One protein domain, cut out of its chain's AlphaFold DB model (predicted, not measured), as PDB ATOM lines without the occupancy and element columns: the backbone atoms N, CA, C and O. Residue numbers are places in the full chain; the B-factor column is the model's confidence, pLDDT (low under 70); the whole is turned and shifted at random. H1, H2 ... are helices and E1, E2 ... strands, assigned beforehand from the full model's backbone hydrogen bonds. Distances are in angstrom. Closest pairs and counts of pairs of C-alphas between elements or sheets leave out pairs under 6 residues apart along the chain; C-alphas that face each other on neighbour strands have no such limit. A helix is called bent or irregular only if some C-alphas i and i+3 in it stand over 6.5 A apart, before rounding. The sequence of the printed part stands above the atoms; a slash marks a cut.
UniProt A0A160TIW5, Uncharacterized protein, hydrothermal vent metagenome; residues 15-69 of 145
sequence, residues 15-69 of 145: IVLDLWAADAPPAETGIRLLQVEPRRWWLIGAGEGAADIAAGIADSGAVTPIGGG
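AT A GLANCE: This is residues 15 to 69 of the 145 residues of an uncharacterized protein of hydrothermal vent metagenome (UniProt A0A160TIW5). A twisted sheet of four antiparallel strands forms one layer, and one helix, H1, covers the E4 end of one of its faces as a second layer, running along the strands. The inner strands E1 and E3 make the middle of the domain, and a wide loop, residues 20 to 31, swings out on the helix's side of the sheet on its way from E1 to the edge strand E2. The printed part has 55 residues, with one named helix and four named strands that follow each other as E1, E2, E3, H1, E4; across the sheet the order is E2, E3, E1, E4, and the class is mixed, helices and strands. The whole is compact, with a radius of gyration of the C-alphas of 10.1 A, and rounded, spanning 25 by 24 by 21 A.

HOW THE PARTS SIT: The inner strand E1, residues 15 to 19, has the edge strand E4, residues 61 to 65, as an antiparallel neighbour, with 169 degrees between their directions. The C-alphas of Leu 17 and Val 63 face each other at 4.8 A, and N 16 and O 64 are within hydrogen-bond range at 2.8 A, as are N 62 and O 18 at 2.8 A. The other neighbour of E1 is E3, residues 40 to 44, also antiparallel, at 149 degrees; N 17 and O 41 are 2.8 A apart, and N 43 and O 15 are 2.8 A apart. E3 and the edge strand E2, residues 32 to 37, form a hairpin, antiparallel at 154 degrees, with N 34 and O 42 at 2.9 A and N 42 and O 34 at 2.8 A. From edge to edge the strands' lines turn by 67 degrees, and E2 and E4 are apart. H1, residues 50 to 60, is on the sheet at a height over the sheet of 8.0 A. It lies over E4, and only just not over E1, on which 2 of its 11 C-alphas fall; on the local plane its line and that of E4 stand at 6 degrees. The closest C-alphas of H1 and E4 are those of Ala 54 and Val 63, 5.7 A apart. E3, H1 and E4 form a split strand-helix-strand unit, two strands that run the same way with E1 between them in the sheet, and its crossover is right-handed. In H1, 5 of 7 pairs of O i and N i+4 are within hydrogen-bond range.

IN THESE COORDINATES: E1 begins at C-alpha 15, (44.240, -31.048, 15.016), and measures 12.8 A from first to last C-alpha. E2, the longest strand by residues, measures 15.4 A from C-alpha 32, at (35.736, -32.279, 8.869), to C-alpha 37. E3 measures 13.0 A. H1 measures 14.7 A from Ala 50 to Ser 60 and is irregular: C-alphas 56 and 59 are 9.1 A apart, where about 5 A would be found in a regular helix. E4 measures 13.7 A and ends at C-alpha 65, (47.038, -31.405, 18.370).

THE WHOLE: The two C-alphas farthest apart are those of Asp 23 and Gly 69, 26.8 A, while the first and last printed C-alphas, of Ile 15 and Gly 69, are 11.1 A apart. The printed part has no cut. The link from E1 to E2 is long, with 12 residues, and their C-alphas lie 7 to 14 A from the mean of the C-alphas. The links from E2 to E3, from E3 to H1 and from H1 to E4 are tight. The mean pLDDT of the printed part is 90.0, and no printed residue is under 70.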
ATOM      1  N   ILE A  15      42.836 -30.976  15.425       95.62
ATOM      2  CA  ILE A  15      44.240 -31.048  15.016       95.62
ATOM      3  C   ILE A  15      44.516 -29.987  13.955       95.62
ATOM      4  O   ILE A  15      43.721 -29.797  13.039       95.62
ATOM      5  N   VAL A  16      45.668 -29.328  14.053       95.62
ATOM      6  CA  VAL A  16      46.219 -28.499  12.979       95.62
ATOM      7  C   VAL A  16      47.078 -29.358  12.069       95.62
ATOM      8  O   VAL A  16      47.965 -30.068  12.541       95.62
ATOM      9  N   LEU A  17      46.833 -29.234  10.771       95.44
ATOM     10  CA  LEU A  17      47.674 -29.731   9.699       95.44
ATOM     11  C   LEU A  17      48.209 -28.538   8.897       95.44
ATOM     12  O   LEU A  17      47.457 -27.860   8.198       95.44
ATOM     13  N   ASP A  18      49.512 -28.296   8.997       95.62
ATOM     14  CA  ASP A  18      50.232 -27.323   8.178       95.62
ATOM     15  C   ASP A  18      50.918 -28.060   7.023       95.62
ATOM     16  O   ASP A  18      51.769 -28.911   7.266       95.62
ATOM     17  N   LEU A  19      50.578 -27.745   5.772       94.56
ATOM     18  CA  LEU A  19      51.198 -28.345   4.582       94.56
ATOM     19  C   LEU A  19      52.181 -27.374   3.923       94.56
ATOM     20  O   LEU A  19      51.968 -26.162   3.880       94.56
ATOM     21  N   TRP A  20      53.287 -27.886   3.386       93.38
ATOM     22  CA  TRP A  20      54.263 -27.039   2.687       93.38
ATOM     23  C   TRP A  20      53.804 -26.661   1.281       93.38
ATOM     24  O   TRP A  20      54.082 -25.549   0.822       93.38
ATOM     25  N   ALA A  21      53.052 -27.549   0.634       88.75
ATOM     26  CA  ALA A  21      52.272 -27.229  -0.553       88.75
ATOM     27  C   ALA A  21      50.916 -26.621  -0.155       88.75
ATOM     28  O   ALA A  21      50.408 -26.865   0.936       88.75
ATOM     29  N   ALA A  22      50.321 -25.829  -1.047       76.81
ATOM     30  CA  ALA A  22      49.001 -25.225  -0.833       76.81
ATOM     31  C   ALA A  22      47.838 -26.161  -1.218       76.81
ATOM     32  O   ALA A  22      46.694 -25.719  -1.315       76.81
ATOM     33  N   ASP A  23      48.131 -27.436  -1.466       83.19
ATOM     34  CA  ASP A  23      47.141 -28.417  -1.886       83.19
ATOM     35  C   ASP A  23      46.273 -28.829  -0.691       83.19
ATOM     36  O   ASP A  23      46.742 -28.913   0.447       83.19
ATOM     37  N   ALA A  24      44.986 -29.070  -0.941       82.88
ATOM     38  CA  ALA A  24      44.085 -29.544   0.100       82.88
ATOM     39  C   ALA A  24      44.460 -30.977   0.524       82.88
ATOM     40  O   ALA A  24      44.770 -31.803  -0.342       82.88
ATOM     41  N   PRO A  25      44.400 -31.307   1.828       85.44
ATOM     42  CA  PRO A  25      44.560 -32.681   2.271       85.44
ATOM     43  C   PRO A  25      43.412 -33.551   1.735       85.44
ATOM     44  O   PRO A  25      42.312 -33.044   1.484       85.44
ATOM     45  N   PRO A  26      43.634 -34.865   1.566       78.06
ATOM     46  CA  PRO A  26      42.562 -35.775   1.193       78.06
ATOM     47  C   PRO A  26      41.440 -35.740   2.239       78.06
ATOM     48  O   PRO A  26      41.689 -35.740   3.443       78.06
ATOM     49  N   ALA A  27      40.193 -35.710   1.771       78.38
ATOM     50  CA  ALA A  27      39.032 -35.797   2.645       78.38
ATOM     51  C   ALA A  27      38.838 -37.244   3.115       78.38
ATOM     52  O   ALA A  27      38.709 -38.158   2.299       78.38
ATOM     53  N   GLU A  28      38.769 -37.436   4.428       79.25
ATOM     54  CA  GLU A  28      38.471 -38.723   5.050       79.25
ATOM     55  C   GLU A  28      37.057 -38.726   5.635       79.25
ATOM     56  O   GLU A  28      36.547 -37.715   6.123       79.25
ATOM     57  N   THR A  29      36.390 -39.881   5.585       78.19
ATOM     58  CA  THR A  29      35.020 -39.999   6.102       78.19
ATOM     59  C   THR A  29      35.021 -39.824   7.618       78.19
ATOM     60  O   THR A  29      35.715 -40.549   8.322       78.19
ATOM     61  N   GLY A  30      34.214 -38.890   8.123       83.62
ATOM     62  CA  GLY A  30      34.111 -38.603   9.557       83.62
ATOM     63  C   GLY A  30      35.075 -37.526  10.068       83.62
ATOM     64  O   GLY A  30      34.928 -37.112  11.214       83.62
ATOM     65  N   ILE A  31      35.987 -37.020   9.227       90.88
ATOM     66  CA  ILE A  31      36.849 -35.875   9.547       90.88
ATOM     67  C   ILE A  31      36.356 -34.652   8.777       90.88
ATOM     68  O   ILE A  31      36.250 -34.663   7.549       90.88
ATOM     69  N   ARG A  32      36.072 -33.563   9.493       92.88
ATOM     70  CA  ARG A  32      35.736 -32.279   8.869       92.88
ATOM     71  C   ARG A  32      37.007 -31.463   8.652       92.88
ATOM     72  O   ARG A  32      37.732 -31.186   9.606       92.88
ATOM     73  N   LEU A  33      37.237 -31.063   7.402       93.44
ATOM     74  CA  LEU A  33      38.338 -30.194   6.988       93.44
ATOM     75  C   LEU A  33      37.888 -28.729   7.001       93.44
ATOM     76  O   LEU A  33      36.894 -28.394   6.360       93.44
ATOM     77  N   LEU A  34      38.632 -27.855   7.678       93.88
ATOM     78  CA  LEU A  34      38.466 -26.400   7.586       93.88
ATOM     79  C   LEU A  34      39.791 -25.745   7.197       93.88
ATOM     80  O   LEU A  34      40.774 -25.875   7.923       93.88
ATOM     81  N   GLN A  35      39.825 -25.012   6.084       94.06
ATOM     82  CA  GLN A  35      41.004 -24.240   5.689       94.06
ATOM     83  C   GLN A  35      41.014 -22.900   6.431       94.06
ATOM     84  O   GLN A  35      40.305 -21.975   6.049       94.06
ATOM     85  N   VAL A  36      41.796 -22.790   7.505       94.06
ATOM     86  CA  VAL A  36      41.836 -21.577   8.345       94.06
ATOM     87  C   VAL A  36      42.886 -20.562   7.886       94.06
ATOM     88  O   VAL A  36      42.767 -19.379   8.187       94.06
ATOM     89  N   GLU A  37      43.902 -21.009   7.143       93.00
ATOM     90  CA  GLU A  37      44.890 -20.172   6.446       93.00
ATOM     91  C   GLU A  37      45.295 -20.883   5.135       93.00
ATOM     92  O   GLU A  37      45.052 -22.085   5.005       93.00
ATOM     93  N   PRO A  38      45.959 -20.224   4.161       91.75
ATOM     94  CA  PRO A  38      46.236 -20.821   2.846       91.75
ATOM     95  C   PRO A  38      46.926 -22.194   2.869       91.75
ATOM     96  O   PRO A  38      46.724 -22.995   1.963       91.75
ATOM     97  N   ARG A  39      47.731 -22.470   3.898       94.69
ATOM     98  CA  ARG A  39      48.452 -23.739   4.086       94.69
ATOM     99  C   ARG A  39      48.080 -24.469   5.375       94.69
ATOM    100  O   ARG A  39      48.687 -25.489   5.690       94.69
ATOM    101  N   ARG A  40      47.108 -23.937   6.118       95.50
ATOM    102  CA  ARG A  40      46.718 -24.439   7.430       95.50
ATOM    103  C   ARG A  40      45.300 -24.959   7.395       95.50
ATOM    104  O   ARG A  40      44.352 -24.221   7.123       95.50
ATOM    105  N   TRP A  41      45.174 -26.216   7.775       95.50
ATOM    106  CA  TRP A  41      43.915 -26.922   7.866       95.50
ATOM    107  C   TRP A  41      43.660 -27.329   9.306       95.50
ATOM    108  O   TRP A  41      44.569 -27.747  10.020       95.50
ATOM    109  N   TRP A  42      42.416 -27.208   9.745       95.62
ATOM    110  CA  TRP A  42      41.941 -27.867  10.948       95.62
ATOM    111  C   TRP A  42      41.230 -29.153  10.554       95.62
ATOM    112  O   TRP A  42      40.352 -29.151   9.689       95.62
ATOM    113  N   LEU A  43      41.628 -30.242  11.201       95.00
ATOM    114  CA  LEU A  43      41.021 -31.560  11.112       95.00
ATOM    115  C   LEU A  43      40.189 -31.754  12.378       95.00
ATOM    116  O   LEU A  43      40.741 -31.839  13.477       95.00
ATOM    117  N   ILE A  44      38.867 -31.774  12.233       94.31
ATOM    118  CA  ILE A  44      37.924 -31.886  13.353       94.31
ATOM    119  C   ILE A  44      37.316 -33.284  13.341       94.31
ATOM    120  O   ILE A  44      36.838 -33.741  12.303       94.31
ATOM    121  N   GLY A  45      37.341 -33.948  14.496       91.75
ATOM    122  CA  GLY A  45      37.019 -35.375  14.624       91.75
ATOM    123  C   GLY A  45      38.248 -36.283  14.522       91.75
ATOM    124  O   GLY A  45      38.108 -37.499  14.539       91.75
ATOM    125  N   ALA A  46      39.451 -35.702  14.445       84.62
ATOM    126  CA  ALA A  46      40.700 -36.425  14.206       84.62
ATOM    127  C   ALA A  46      41.576 -36.601  15.462       84.62
ATOM    128  O   ALA A  46      42.683 -37.108  15.343       84.62
ATOM    129  N   GLY A  47      41.118 -36.184  16.651       74.81
ATOM    130  CA  GLY A  47      41.955 -35.994  17.851       74.81
ATOM    131  C   GLY A  47      42.926 -37.133  18.207       74.81
ATOM    132  O   GLY A  47      44.069 -36.859  18.566       74.81
ATOM    133  N   GLU A  48      42.517 -38.398  18.069       80.69
ATOM    134  CA  GLU A  48      43.379 -39.564  18.346       80.69
ATOM    135  C   GLU A  48      44.246 -39.996  17.144       80.69
ATOM    136  O   GLU A  48      45.245 -40.686  17.320       80.69
ATOM    137  N   GLY A  49      43.919 -39.547  15.928       84.00
ATOM    138  CA  GLY A  49      44.589 -39.911  14.672       84.00
ATOM    139  C   GLY A  49      45.842 -39.093  14.339       84.00
ATOM    140  O   GLY A  49      46.400 -39.243  13.255       84.00
ATOM    141  N   ALA A  50      46.308 -38.217  15.239       86.38
ATOM    142  CA  ALA A  50      47.423 -37.302  14.970       86.38
ATOM    143  C   ALA A  50      48.705 -38.008  14.496       86.38
ATOM    144  O   ALA A  50      49.389 -37.507  13.605       86.38
ATOM    145  N   ALA A  51      49.030 -39.159  15.091       88.81
ATOM    146  CA  ALA A  51      50.230 -39.921  14.752       88.81
ATOM    147  C   ALA A  51      50.153 -40.524  13.341       88.81
ATOM    148  O   ALA A  51      51.125 -40.447  12.591       88.81
ATOM    149  N   ASP A  52      48.992 -41.059  12.965       89.38
ATOM    150  CA  ASP A  52      48.771 -41.650  11.643       89.38
ATOM    151  C   ASP A  52      48.781 -40.573  10.553       89.38
ATOM    152  O   ASP A  52      49.423 -40.741   9.517       89.38
ATOM    153  N   ILE A  53      48.163 -39.417  10.820       89.56
ATOM    154  CA  ILE A  53      48.202 -38.257   9.918       89.56
ATOM    155  C   ILE A  53      49.646 -37.769   9.748       89.56
ATOM    156  O   ILE A  53      50.082 -37.518   8.626       89.56
ATOM    157  N   ALA A  54      50.413 -37.673  10.841       90.62
ATOM    158  CA  ALA A  54      51.819 -37.277  10.785       90.62
ATOM    159  C   ALA A  54      52.656 -38.256   9.947       90.62
ATOM    160  O   ALA A  54      53.482 -37.830   9.140       90.62
ATOM    161  N   ALA A  55      52.411 -39.562  10.084       90.69
ATOM    162  CA  ALA A  55      53.059 -40.579   9.262       90.69
ATOM    163  C   ALA A  55      52.659 -40.473   7.779       90.69
ATOM    164  O   ALA A  55      53.506 -40.662   6.907       90.69
ATOM    165  N   GLY A  56      51.395 -40.148   7.492       89.25
ATOM    166  CA  GLY A  56      50.869 -40.004   6.134       89.25
ATOM    167  C   GLY A  56      51.434 -38.803   5.374       89.25
ATOM    168  O   GLY A  56      51.675 -38.908   4.173       89.25
ATOM    169  N   ILE A  57      51.680 -37.683   6.060       90.38
ATOM    170  CA  ILE A  57      52.286 -36.498   5.432       90.38
ATOM    171  C   ILE A  57      53.814 -36.570   5.381       90.38
ATOM    172  O   ILE A  57      54.415 -35.928   4.526       90.38
ATOM    173  N   ALA A  58      54.452 -37.343   6.268       89.00
ATOM    174  CA  ALA A  58      55.906 -37.458   6.367       89.00
ATOM    175  C   ALA A  58      56.591 -36.074   6.311       89.00
ATOM    176  O   ALA A  58      56.277 -35.185   7.102       89.00
ATOM    177  N   ASP A  59      57.472 -35.871   5.333       92.50
ATOM    178  CA  ASP A  59      58.120 -34.599   5.043       92.50
ATOM    179  C   ASP A  59      57.304 -33.781   4.021       92.50
ATOM    180  O   ASP A  59      57.845 -33.295   3.026       92.50
ATOM    181  N   SER A  60      56.004 -33.582   4.242       91.62
ATOM    182  CA  SER A  60      55.207 -32.608   3.476       91.62
ATOM    183  C   SER A  60      54.493 -31.571   4.346       91.62
ATOM    184  O   SER A  60      53.759 -30.731   3.815       91.62
ATOM    185  N   GLY A  61      54.684 -31.612   5.667       94.19
ATOM    186  CA  GLY A  61      53.994 -30.724   6.593       94.19
ATOM    187  C   GLY A  61      54.299 -30.967   8.070       94.19
ATOM    188  O   GLY A  61      55.251 -31.648   8.441       94.19
ATOM    189  N   ALA A  62      53.459 -30.393   8.926       94.94
ATOM    190  CA  ALA A  62      53.474 -30.591  10.367       94.94
ATOM    191  C   ALA A  62      52.057 -30.843  10.894       94.94
ATOM    192  O   ALA A  62      51.086 -30.252  10.422       94.94
ATOM    193  N   VAL A  63      51.958 -31.698  11.912       95.19
ATOM    194  CA  VAL A  63      50.710 -32.005  12.619       95.19
ATOM    195  C   VAL A  63      50.846 -31.563  14.065       95.19
ATOM    196  O   VAL A  63      51.835 -31.878  14.723       95.19
ATOM    197  N   THR A  64      49.869 -30.822  14.577       94.88
ATOM    198  CA  THR A  64      49.852 -30.382  15.978       94.88
ATOM    199  C   THR A  64      48.452 -30.541  16.566       94.88
ATOM    200  O   THR A  64      47.528 -29.852  16.132       94.88
ATOM    201  N   PRO A  65      48.261 -31.404  17.577       93.94
ATOM    202  CA  PRO A  65      47.038 -31.405  18.370       93.94
ATOM    203  C   PRO A  65      46.923 -30.085  19.139       93.94
ATOM    204  O   PRO A  65      47.777 -29.775  19.969       93.94
ATOM    205  N   ILE A  66      45.874 -29.304  18.870       94.06
ATOM    206  CA  ILE A  66      45.634 -28.020  19.561       94.06
ATOM    207  C   ILE A  66      44.375 -28.039  20.425       94.06
ATOM    208  O   ILE A  66      44.174 -27.147  21.249       94.06
ATOM    209  N   GLY A  67      43.535 -29.065  20.263       92.44
ATOM    210  CA  GLY A  67      42.213 -29.136  20.869       92.44
ATOM    211  C   GLY A  67      42.177 -28.985  22.390       92.44
ATOM    212  O   GLY A  67      41.223 -28.433  22.931       92.44
ATOM    213  N   GLY A  68      43.240 -29.395  23.090       92.00
ATOM    214  CA  GLY A  68      43.342 -29.257  24.549       92.00
ATOM    215  C   GLY A  68      43.352 -27.806  25.054       92.00
ATOM    216  O   GLY A  68      43.027 -27.564  26.214       92.00
ATOM    217  N   GLY A  69      43.697 -26.838  24.199       94.88
ATOM    218  CA  GLY A  69      43.680 -25.408  24.522       94.88
ATOM    219  C   GLY A  69      42.422 -24.670  24.063       94.88
ATOM    220  O   GLY A  69      42.303 -23.471  24.315       94.88
TER     221      GLY A  69